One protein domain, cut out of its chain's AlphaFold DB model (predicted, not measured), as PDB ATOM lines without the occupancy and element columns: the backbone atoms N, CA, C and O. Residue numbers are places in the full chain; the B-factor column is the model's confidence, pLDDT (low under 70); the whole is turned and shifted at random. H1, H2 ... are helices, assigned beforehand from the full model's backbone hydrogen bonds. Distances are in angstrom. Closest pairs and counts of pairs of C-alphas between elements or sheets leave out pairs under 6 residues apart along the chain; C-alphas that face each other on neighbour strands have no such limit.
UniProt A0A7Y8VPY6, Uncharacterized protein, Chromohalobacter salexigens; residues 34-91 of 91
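Overview. This is residues 34 to 91 of the 91 residues of an uncharacterized protein of Chromohalobacter salexigens (UniProt A0A7Y8VPY6). One long, straight helix, H1, makes the long axis, and the rest of the chain winds round its side: residues 58 to 74 turn at the helix's far end and fold back beside it, the very short H2 sits beside its middle, and residues 79 to 91 cross over H1 to end on the side away from H2. Residues 34 to 39 of H1 stick out free of the rest. The printed part has 58 residues with two named helices, H1 then H2, and no named strand; the class is all helix, though only 28 residues are in named elements, under half. The whole is only just compact, close to loose, with a radius of gyration of the C-alphas of 12.0 A and spans of 36 by 26 by 18 A.

Along the chain. H1 is residues 34 to 57, 34.8 A from first to last C-alpha, from C-alpha 34 at (91.596, 134.400, 146.433) to C-alpha 57 at (106.134, 164.746, 137.606). H2 is residues 75 to 78, 5.3 A long, ending with C-alpha 78 at (104.609, 143.505, 139.020).

Arrangement. H1 and H2 only just touch, with 3 pairs of C-alphas within 8 A, and H1 does so with residues 42 to 49 alone. The closest C-alphas, those of Cys 46 and Ala 75, are 6.7 A apart. In H1 every O i to N i+4 pair is within hydrogen-bond range; H2 is too short for such a pair, and its 1 O i to N i+3 pair is not within range.

Size, cuts and confidence. The two C-alphas farthest apart, those of Glu 34 and Gly 59, are 38.0 A apart. The printed part has no cut, and the link from H1 to H2, 17 residues, is long. The mean pLDDT of the printed part is 83.9, and residues 81 to 91 are under 70.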
ATOM      1  N   GLU A  34      90.292 133.881 145.992       87.06
ATOM      2  CA  GLU A  34      91.596 134.400 146.433       87.06
ATOM      3  C   GLU A  34      92.394 134.994 145.266       87.06
ATOM      4  O   GLU A  34      93.023 136.040 145.411       87.06
ATOM      5  N   TYR A  35      92.304 134.370 144.089       85.44
ATOM      6  CA  TYR A  35      92.930 134.852 142.862       85.44
ATOM      7  C   TYR A  35      92.398 136.229 142.431       85.44
ATOM      8  O   TYR A  35      93.177 137.136 142.143       85.44
ATOM      9  N   GLU A  36      91.079 136.431 142.440       86.19
ATOM     10  CA  GLU A  36      90.470 137.735 142.135       86.19
ATOM     11  C   GLU A  36      90.836 138.802 143.169       86.19
ATOM     12  O   GLU A  36      91.021 139.974 142.835       86.19
ATOM     13  N   VAL A  37      90.926 138.414 144.442       89.50
ATOM     14  CA  VAL A  37      91.370 139.315 145.506       89.50
ATOM     15  C   VAL A  37      92.814 139.748 145.266       89.50
ATOM     16  O   VAL A  37      93.076 140.947 145.333       89.50
ATOM     17  N   GLN A  38      93.716 138.820 144.936       89.38
ATOM     18  CA  GLN A  38      95.113 139.132 144.618       89.38
ATOM     19  C   GLN A  38      95.224 140.069 143.411       89.38
ATOM     20  O   GLN A  38      95.824 141.135 143.529       89.38
ATOM     21  N   GLN A  39      94.538 139.758 142.309       88.75
ATOM     22  CA  GLN A  39      94.505 140.605 141.109       88.75
ATOM     23  C   GLN A  39      94.019 142.035 141.405       88.75
ATOM     24  O   GLN A  39      94.593 143.017 140.935       88.75
ATOM     25  N   ARG A  40      92.975 142.193 142.230       88.88
ATOM     26  CA  ARG A  40      92.485 143.531 142.609       88.88
ATOM     27  C   ARG A  40      93.444 144.285 143.521       88.88
ATOM     28  O   ARG A  40      93.479 145.512 143.459       88.88
ATOM     29  N   GLN A  41      94.166 143.589 144.394       90.81
ATOM     30  CA  GLN A  41      95.177 144.226 145.237       90.81
ATOM     31  C   GLN A  41      96.357 144.713 144.397       90.81
ATOM     32  O   GLN A  41      96.771 145.858 144.563       90.81
ATOM     33  N   GLU A  42      96.818 143.894 143.452       90.69
ATOM     34  CA  GLU A  42      97.864 144.253 142.498       90.69
ATOM     35  C   GLU A  42      97.474 145.479 141.660       90.69
ATOM     36  O   GLU A  42      98.198 146.472 141.642       90.69
ATOM     37  N   ALA A  43      96.279 145.469 141.060       90.44
ATOM     38  CA  ALA A  43      95.784 146.603 140.280       90.44
ATOM     39  C   ALA A  43      95.755 147.901 141.108       90.44
ATOM     40  O   ALA A  43      96.271 148.931 140.678       90.44
ATOM     41  N   ARG A  44      95.234 147.840 142.342       92.00
ATOM     42  CA  ARG A  44      95.202 148.997 143.251       92.00
ATOM     43  C   ARG A  44      96.597 149.494 143.609       92.00
ATOM     44  O   ARG A  44      96.793 150.702 143.712       92.00
ATOM     45  N   TYR A  45      97.547 148.593 143.845       93.19
ATOM     46  CA  TYR A  45      98.934 148.969 144.098       93.19
ATOM     47  C   TYR A  45      99.499 149.752 142.909       93.19
ATOM     48  O   TYR A  45      99.978 150.875 143.078       93.19
ATOM     49  N   CYS A  46      99.354 149.207 141.702       93.12
ATOM     50  CA  CYS A  46      99.869 149.819 140.484       93.12
ATOM     51  C   CYS A  46      99.231 151.179 140.182       93.12
ATOM     52  O   CYS A  46      99.954 152.129 139.873       93.12
ATOM     53  N   ASP A  47      97.916 151.319 140.356       92.44
ATOM     54  CA  ASP A  47      97.216 152.598 140.180       92.44
ATOM     55  C   ASP A  47      97.713 153.664 141.164       92.44
ATOM     56  O   ASP A  47      97.984 154.809 140.790       92.44
ATOM     57  N   ASN A  48      97.901 153.280 142.426       94.44
ATOM     58  CA  ASN A  48      98.397 154.182 143.458       94.44
ATOM     59  C   ASN A  48      99.845 154.626 143.195       94.44
ATOM     60  O   ASN A  48     100.176 155.794 143.412       94.44
ATOM     61  N   VAL A  49     100.700 153.726 142.701       95.19
ATOM     62  CA  VAL A  49     102.075 154.057 142.289       95.19
ATOM     63  C   VAL A  49     102.077 154.982 141.076       95.19
ATOM     64  O   VAL A  49     102.832 155.959 141.040       95.19
ATOM     65  N   ALA A  50     101.219 154.720 140.089       93.38
ATOM     66  CA  ALA A  50     101.082 155.568 138.911       93.38
ATOM     67  C   ALA A  50     100.635 156.988 139.291       93.38
ATOM     68  O   ALA A  50     101.240 157.962 138.834       93.38
ATOM     69  N   GLN A  51      99.646 157.121 140.183       94.50
ATOM     70  CA  GLN A  51      99.204 158.416 140.701       94.50
ATOM     71  C   GLN A  51     100.341 159.160 141.410       94.50
ATOM     72  O   GLN A  51     100.614 160.320 141.087       94.50
ATOM     73  N   TRP A  52     101.053 158.483 142.314       94.88
ATOM     74  CA  TRP A  52     102.175 159.074 143.039       94.88
ATOM     75  C   TRP A  52     103.255 159.613 142.090       94.88
ATOM     76  O   TRP A  52     103.748 160.736 142.249       94.88
ATOM     77  N   ARG A  53     103.613 158.829 141.064       93.88
ATOM     78  CA  ARG A  53     104.593 159.214 140.034       93.88
ATOM     79  C   ARG A  53     104.090 160.380 139.176       93.88
ATOM     80  O   ARG A  53     104.868 161.285 138.876       93.88
ATOM     81  N   ALA A  54     102.804 160.407 138.829       93.94
ATOM     82  CA  ALA A  54     102.203 161.511 138.082       93.94
ATOM     83  C   ALA A  54     102.255 162.833 138.867       93.94
ATOM     84  O   ALA A  54     102.544 163.886 138.300       93.94
ATOM     85  N   GLU A  55     102.028 162.797 140.178       95.38
ATOM     86  CA  GLU A  55     102.127 163.984 141.031       95.38
ATOM     87  C   GLU A  55     103.573 164.427 141.264       95.38
ATOM     88  O   GLU A  55     103.859 165.629 141.289       95.38
ATOM     89  N   ALA A  56     104.507 163.477 141.333       95.50
ATOM     90  CA  ALA A  56     105.935 163.773 141.326       95.50
ATOM     91  C   ALA A  56     106.356 164.523 140.055       95.50
ATOM     92  O   ALA A  56     107.059 165.529 140.145       95.50
ATOM     93  N   ALA A  57     105.872 164.089 138.887       94.81
ATOM     94  CA  ALA A  57     106.134 164.746 137.606       94.81
ATOM     95  C   ALA A  57     105.550 166.170 137.529       94.81
ATOM     96  O   ALA A  57     106.067 167.011 136.798       94.81
ATOM     97  N   ARG A  58     104.512 166.468 138.321       96.19
ATOM     98  CA  ARG A  58     103.954 167.823 138.492       96.19
ATOM     99  C   ARG A  58     104.720 168.678 139.509       96.19
ATOM    100  O   ARG A  58     104.328 169.814 139.756       96.19
ATOM    101  N   GLY A  59     105.780 168.153 140.122       97.62
ATOM    102  CA  GLY A  59     106.578 168.865 141.124       97.62
ATOM    103  C   GLY A  59     105.920 168.967 142.502       97.62
ATOM    104  O   GLY A  59     106.354 169.769 143.329       97.62
ATOM    105  N   ILE A  60     104.884 168.170 142.784       97.31
ATOM    106  CA  ILE A  60     104.249 168.144 144.108       97.31
ATOM    107  C   ILE A  60     105.238 167.533 145.111       97.31
ATOM    108  O   ILE A  60     105.897 166.530 144.820       97.31
ATOM    109  N   ALA A  61     105.373 168.149 146.286       97.06
ATOM    110  CA  ALA A  61     106.255 167.658 147.345       97.06
ATOM    111  C   ALA A  61     105.739 166.315 147.908       97.06
ATOM    112  O   ALA A  61     104.523 166.144 147.971       97.06
ATOM    113  N   PRO A  62     106.612 165.360 148.294       94.69
ATOM    114  CA  PRO A  62     106.198 164.013 148.706       94.69
ATOM    115  C   PRO A  62     105.130 163.976 149.809       94.69
ATOM    116  O   PRO A  62     104.200 163.188 149.734       94.69
ATOM    117  N   ASP A  63     105.220 164.867 150.792       96.00
ATOM    118  CA  ASP A  63     104.280 165.011 151.913       96.00
ATOM    119  C   ASP A  63     102.872 165.476 151.498       96.00
ATOM    120  O   ASP A  63     101.936 165.412 152.291       96.00
ATOM    121  N   ARG A  64     102.718 165.944 150.256       96.44
ATOM    122  CA  ARG A  64     101.457 166.428 149.681       96.44
ATOM    123  C   ARG A  64     100.956 165.575 148.520       96.44
ATOM    124  O   ARG A  64     100.013 165.991 147.848       96.44
ATOM    125  N   ARG A  65     101.601 164.436 148.251       95.38
ATOM    126  CA  ARG A  65     101.197 163.543 147.166       95.38
ATOM    127  C   ARG A  65     100.135 162.547 147.613       95.38
ATOM    128  O   ARG A  65     100.150 162.072 148.747       95.38
ATOM    129  N   TYR A  66      99.265 162.192 146.683       94.69
ATOM    130  CA  TYR A  66      98.318 161.094 146.797       94.69
ATOM    131  C   TYR A  66      98.855 159.820 146.134       94.69
ATOM    132  O   TYR A  66      99.784 159.848 145.323       94.69
ATOM    133  N   GLY A  67      98.237 158.690 146.475       92.88
ATOM    134  CA  GLY A  67      98.649 157.367 146.020       92.88
ATOM    135  C   GLY A  67      99.650 156.708 146.967       92.88
ATOM    136  O   GLY A  67      99.726 157.038 148.152       92.88
ATOM    137  N   HIS A  68     100.403 155.746 146.442       93.44
ATOM    138  CA  HIS A  68     101.345 154.936 147.205       93.44
ATOM    139  C   HIS A  68     102.723 155.037 146.555       93.44
ATOM    140  O   HIS A  68     102.860 154.707 145.379       93.44
ATOM    141  N   PRO A  69     103.751 155.496 147.277       94.81
ATOM    142  CA  PRO A  69     105.116 155.404 146.788       94.81
ATOM    143  C   PRO A  69     105.500 153.938 146.601       94.81
ATOM    144  O   PRO A  69     105.143 153.092 147.410       94.81
ATOM    145  N   ASP A  70     106.278 153.648 145.569       94.75
ATOM    146  CA  ASP A  70     106.881 152.331 145.348       94.75
ATOM    147  C   ASP A  70     108.043 152.123 146.335       94.75
ATOM    148  O   ASP A  70     109.209 152.246 145.966       94.75
ATOM    149  N   TYR A  71     107.724 151.927 147.619       91.44
ATOM    150  CA  TYR A  71     108.719 151.829 148.696       91.44
ATOM    151  C   TYR A  71     109.648 150.629 148.523       91.44
ATOM    152  O   TYR A  71     110.842 150.738 148.800       91.44
ATOM    153  N   ASP A  72     109.099 149.519 148.035       91.62
ATOM    154  CA  ASP A  72     109.829 148.264 147.854       91.62
ATOM    155  C   ASP A  72     110.525 148.179 146.486       91.62
ATOM    156  O   ASP A  72     111.327 147.278 146.256       91.62
ATOM    157  N   GLY A  73     110.243 149.112 145.569       93.44
ATOM    158  CA  GLY A  73     110.843 149.146 144.232       93.44
ATOM    159  C   GLY A  73     110.371 148.028 143.295       93.44
ATOM    160  O   GLY A  73     110.998 147.790 142.266       93.44
ATOM    161  N   ILE A  74     109.279 147.341 143.632       93.31
ATOM    162  CA  ILE A  74     108.764 146.171 142.905       93.31
ATOM    163  C   ILE A  74     107.761 146.539 141.809       93.31
ATOM    164  O   ILE A  74     107.329 145.677 141.042       93.31
ATOM    165  N   ALA A  75     107.367 147.813 141.690       91.69
ATOM    166  CA  ALA A  75     106.355 148.189 140.706       91.69
ATOM    167  C   ALA A  75     106.805 147.934 139.258       91.69
ATOM    168  O   ALA A  75     105.962 147.662 138.416       91.69
ATOM    169  N   SER A  76     108.103 147.982 138.940       89.56
ATOM    170  CA  SER A  76     108.585 147.630 137.591       89.56
ATOM    171  C   SER A  76     108.479 146.142 137.258       89.56
ATOM    172  O   SER A  76     108.521 145.786 136.084       89.56
ATOM    173  N   GLU A  77     108.386 145.286 138.273       90.25
ATOM    174  CA  GLU A  77     108.314 143.833 138.113       90.25
ATOM    175  C   GLU A  77     106.864 143.356 138.026       90.25
ATOM    176  O   GLU A  77     106.545 142.485 137.223       90.25
ATOM    177  N   ILE A  78     105.994 143.951 138.845       89.12
ATOM    178  CA  ILE A  78     104.609 143.505 139.020       89.12
ATOM    179  C   ILE A  78     103.647 144.324 138.149       89.12
ATOM    180  O   ILE A  78     102.710 143.786 137.569       89.12
ATOM    181  N   CYS A  79     103.882 145.629 137.989       88.75
ATOM    182  CA  CYS A  79     102.970 146.469 137.221       88.75
ATOM    183  C   CYS A  79     103.258 146.379 135.721       88.75
ATOM    184  O   CYS A  79     104.148 147.036 135.184       88.75
ATOM    185  N   THR A  80     102.434 145.606 135.022       71.00
ATOM    186  CA  THR A  80     102.331 145.608 133.560       71.00
ATOM    187  C   THR A  80     102.104 147.041 133.019       71.00
ATOM    188  O   THR A  80     101.319 147.792 133.601       71.00
ATOM    189  N   PRO A  81     102.693 147.450 131.873       58.75
ATOM    190  CA  PRO A  81     102.610 148.830 131.358       58.75
ATOM    191  C   PRO A  81     101.205 149.386 131.063       58.75
ATOM    192  O   PRO A  81     101.077 150.554 130.702       58.75
ATOM    193  N   ASN A  82     100.157 148.564 131.148       54.09
ATOM    194  CA  ASN A  82      98.803 148.911 130.721       54.09
ATOM    195  C   ASN A  82      97.869 149.344 131.866       54.09
ATOM    196  O   ASN A  82      96.722 149.695 131.598       54.09
ATOM    197  N   TYR A  83      98.336 149.366 133.123       53.91
ATOM    198  CA  TYR A  83      97.574 149.915 134.255       53.91
ATOM    199  C   TYR A  83      97.600 151.449 134.224       53.91
ATOM    200  O   TYR A  83      98.190 152.130 135.056       53.91
ATOM    201  N   ASN A  84      96.978 152.002 133.190       49.19
ATOM    202  CA  ASN A  84      96.494 153.367 133.197       49.19
ATOM    203  C   ASN A  84      95.093 153.267 133.804       49.19
ATOM    204  O   ASN A  84      94.305 152.466 133.301       49.19
ATOM    205  N   GLY A  85      94.773 154.038 134.848       47.84
ATOM    206  CA  GLY A  85      93.540 153.960 135.662       47.84
ATOM    207  C   GLY A  85      92.171 154.028 134.944       47.84
ATOM    208  O   GLY A  85      91.147 154.238 135.585       47.84
ATOM    209  N   ALA A  86      92.117 153.840 133.626       46.31
ATOM    210  CA  ALA A  86      90.931 153.607 132.813       46.31
ATOM    211  C   ALA A  86      90.221 152.267 133.105       46.31
ATOM    212  O   ALA A  86      89.011 152.191 132.912       46.31
ATOM    213  N   GLN A  87      90.914 151.227 133.589       48.09
ATOM    214  CA  GLN A  87      90.297 149.903 133.814       48.09
ATOM    215  C   GLN A  87      89.369 149.830 135.045       48.09
ATOM    216  O   GLN A  87      88.492 148.968 135.103       48.09
ATOM    217  N   LEU A  88      89.521 150.736 136.017       45.25
ATOM    218  CA  LEU A  88      88.601 150.855 137.158       45.25
ATOM    219  C   LEU A  88      87.329 151.648 136.825       45.25
ATOM    220  O   LEU A  88      86.328 151.487 137.512       45.25
ATOM    221  N   ALA A  89      87.341 152.476 135.776       42.22
ATOM    222  CA  ALA A  89      86.169 153.241 135.341       42.22
ATOM    223  C   ALA A  89      85.178 152.410 134.498       42.22
ATOM    224  O   ALA A  89      84.127 152.917 134.109       42.22
ATOM    225  N   SER A  90      85.520 151.154 134.194       44.59
ATOM    226  CA  SER A  90      84.743 150.246 133.344       44.59
ATOM    227  C   SER A  90      84.104 149.065 134.092       44.59
ATOM    228  O   SER A  90      83.659 148.126 133.433       44.59
ATOM    229  N   GLN A  91      84.076 149.083 135.431       41.69
ATOM    230  CA  GLN A  91      83.347 148.107 136.258       41.69
ATOM    231  C   GLN A  91      82.222 148.779 137.041       41.69
ATOM    232  O   GLN A  91      82.488 149.838 137.649       41.69
TER     233      GLN A  91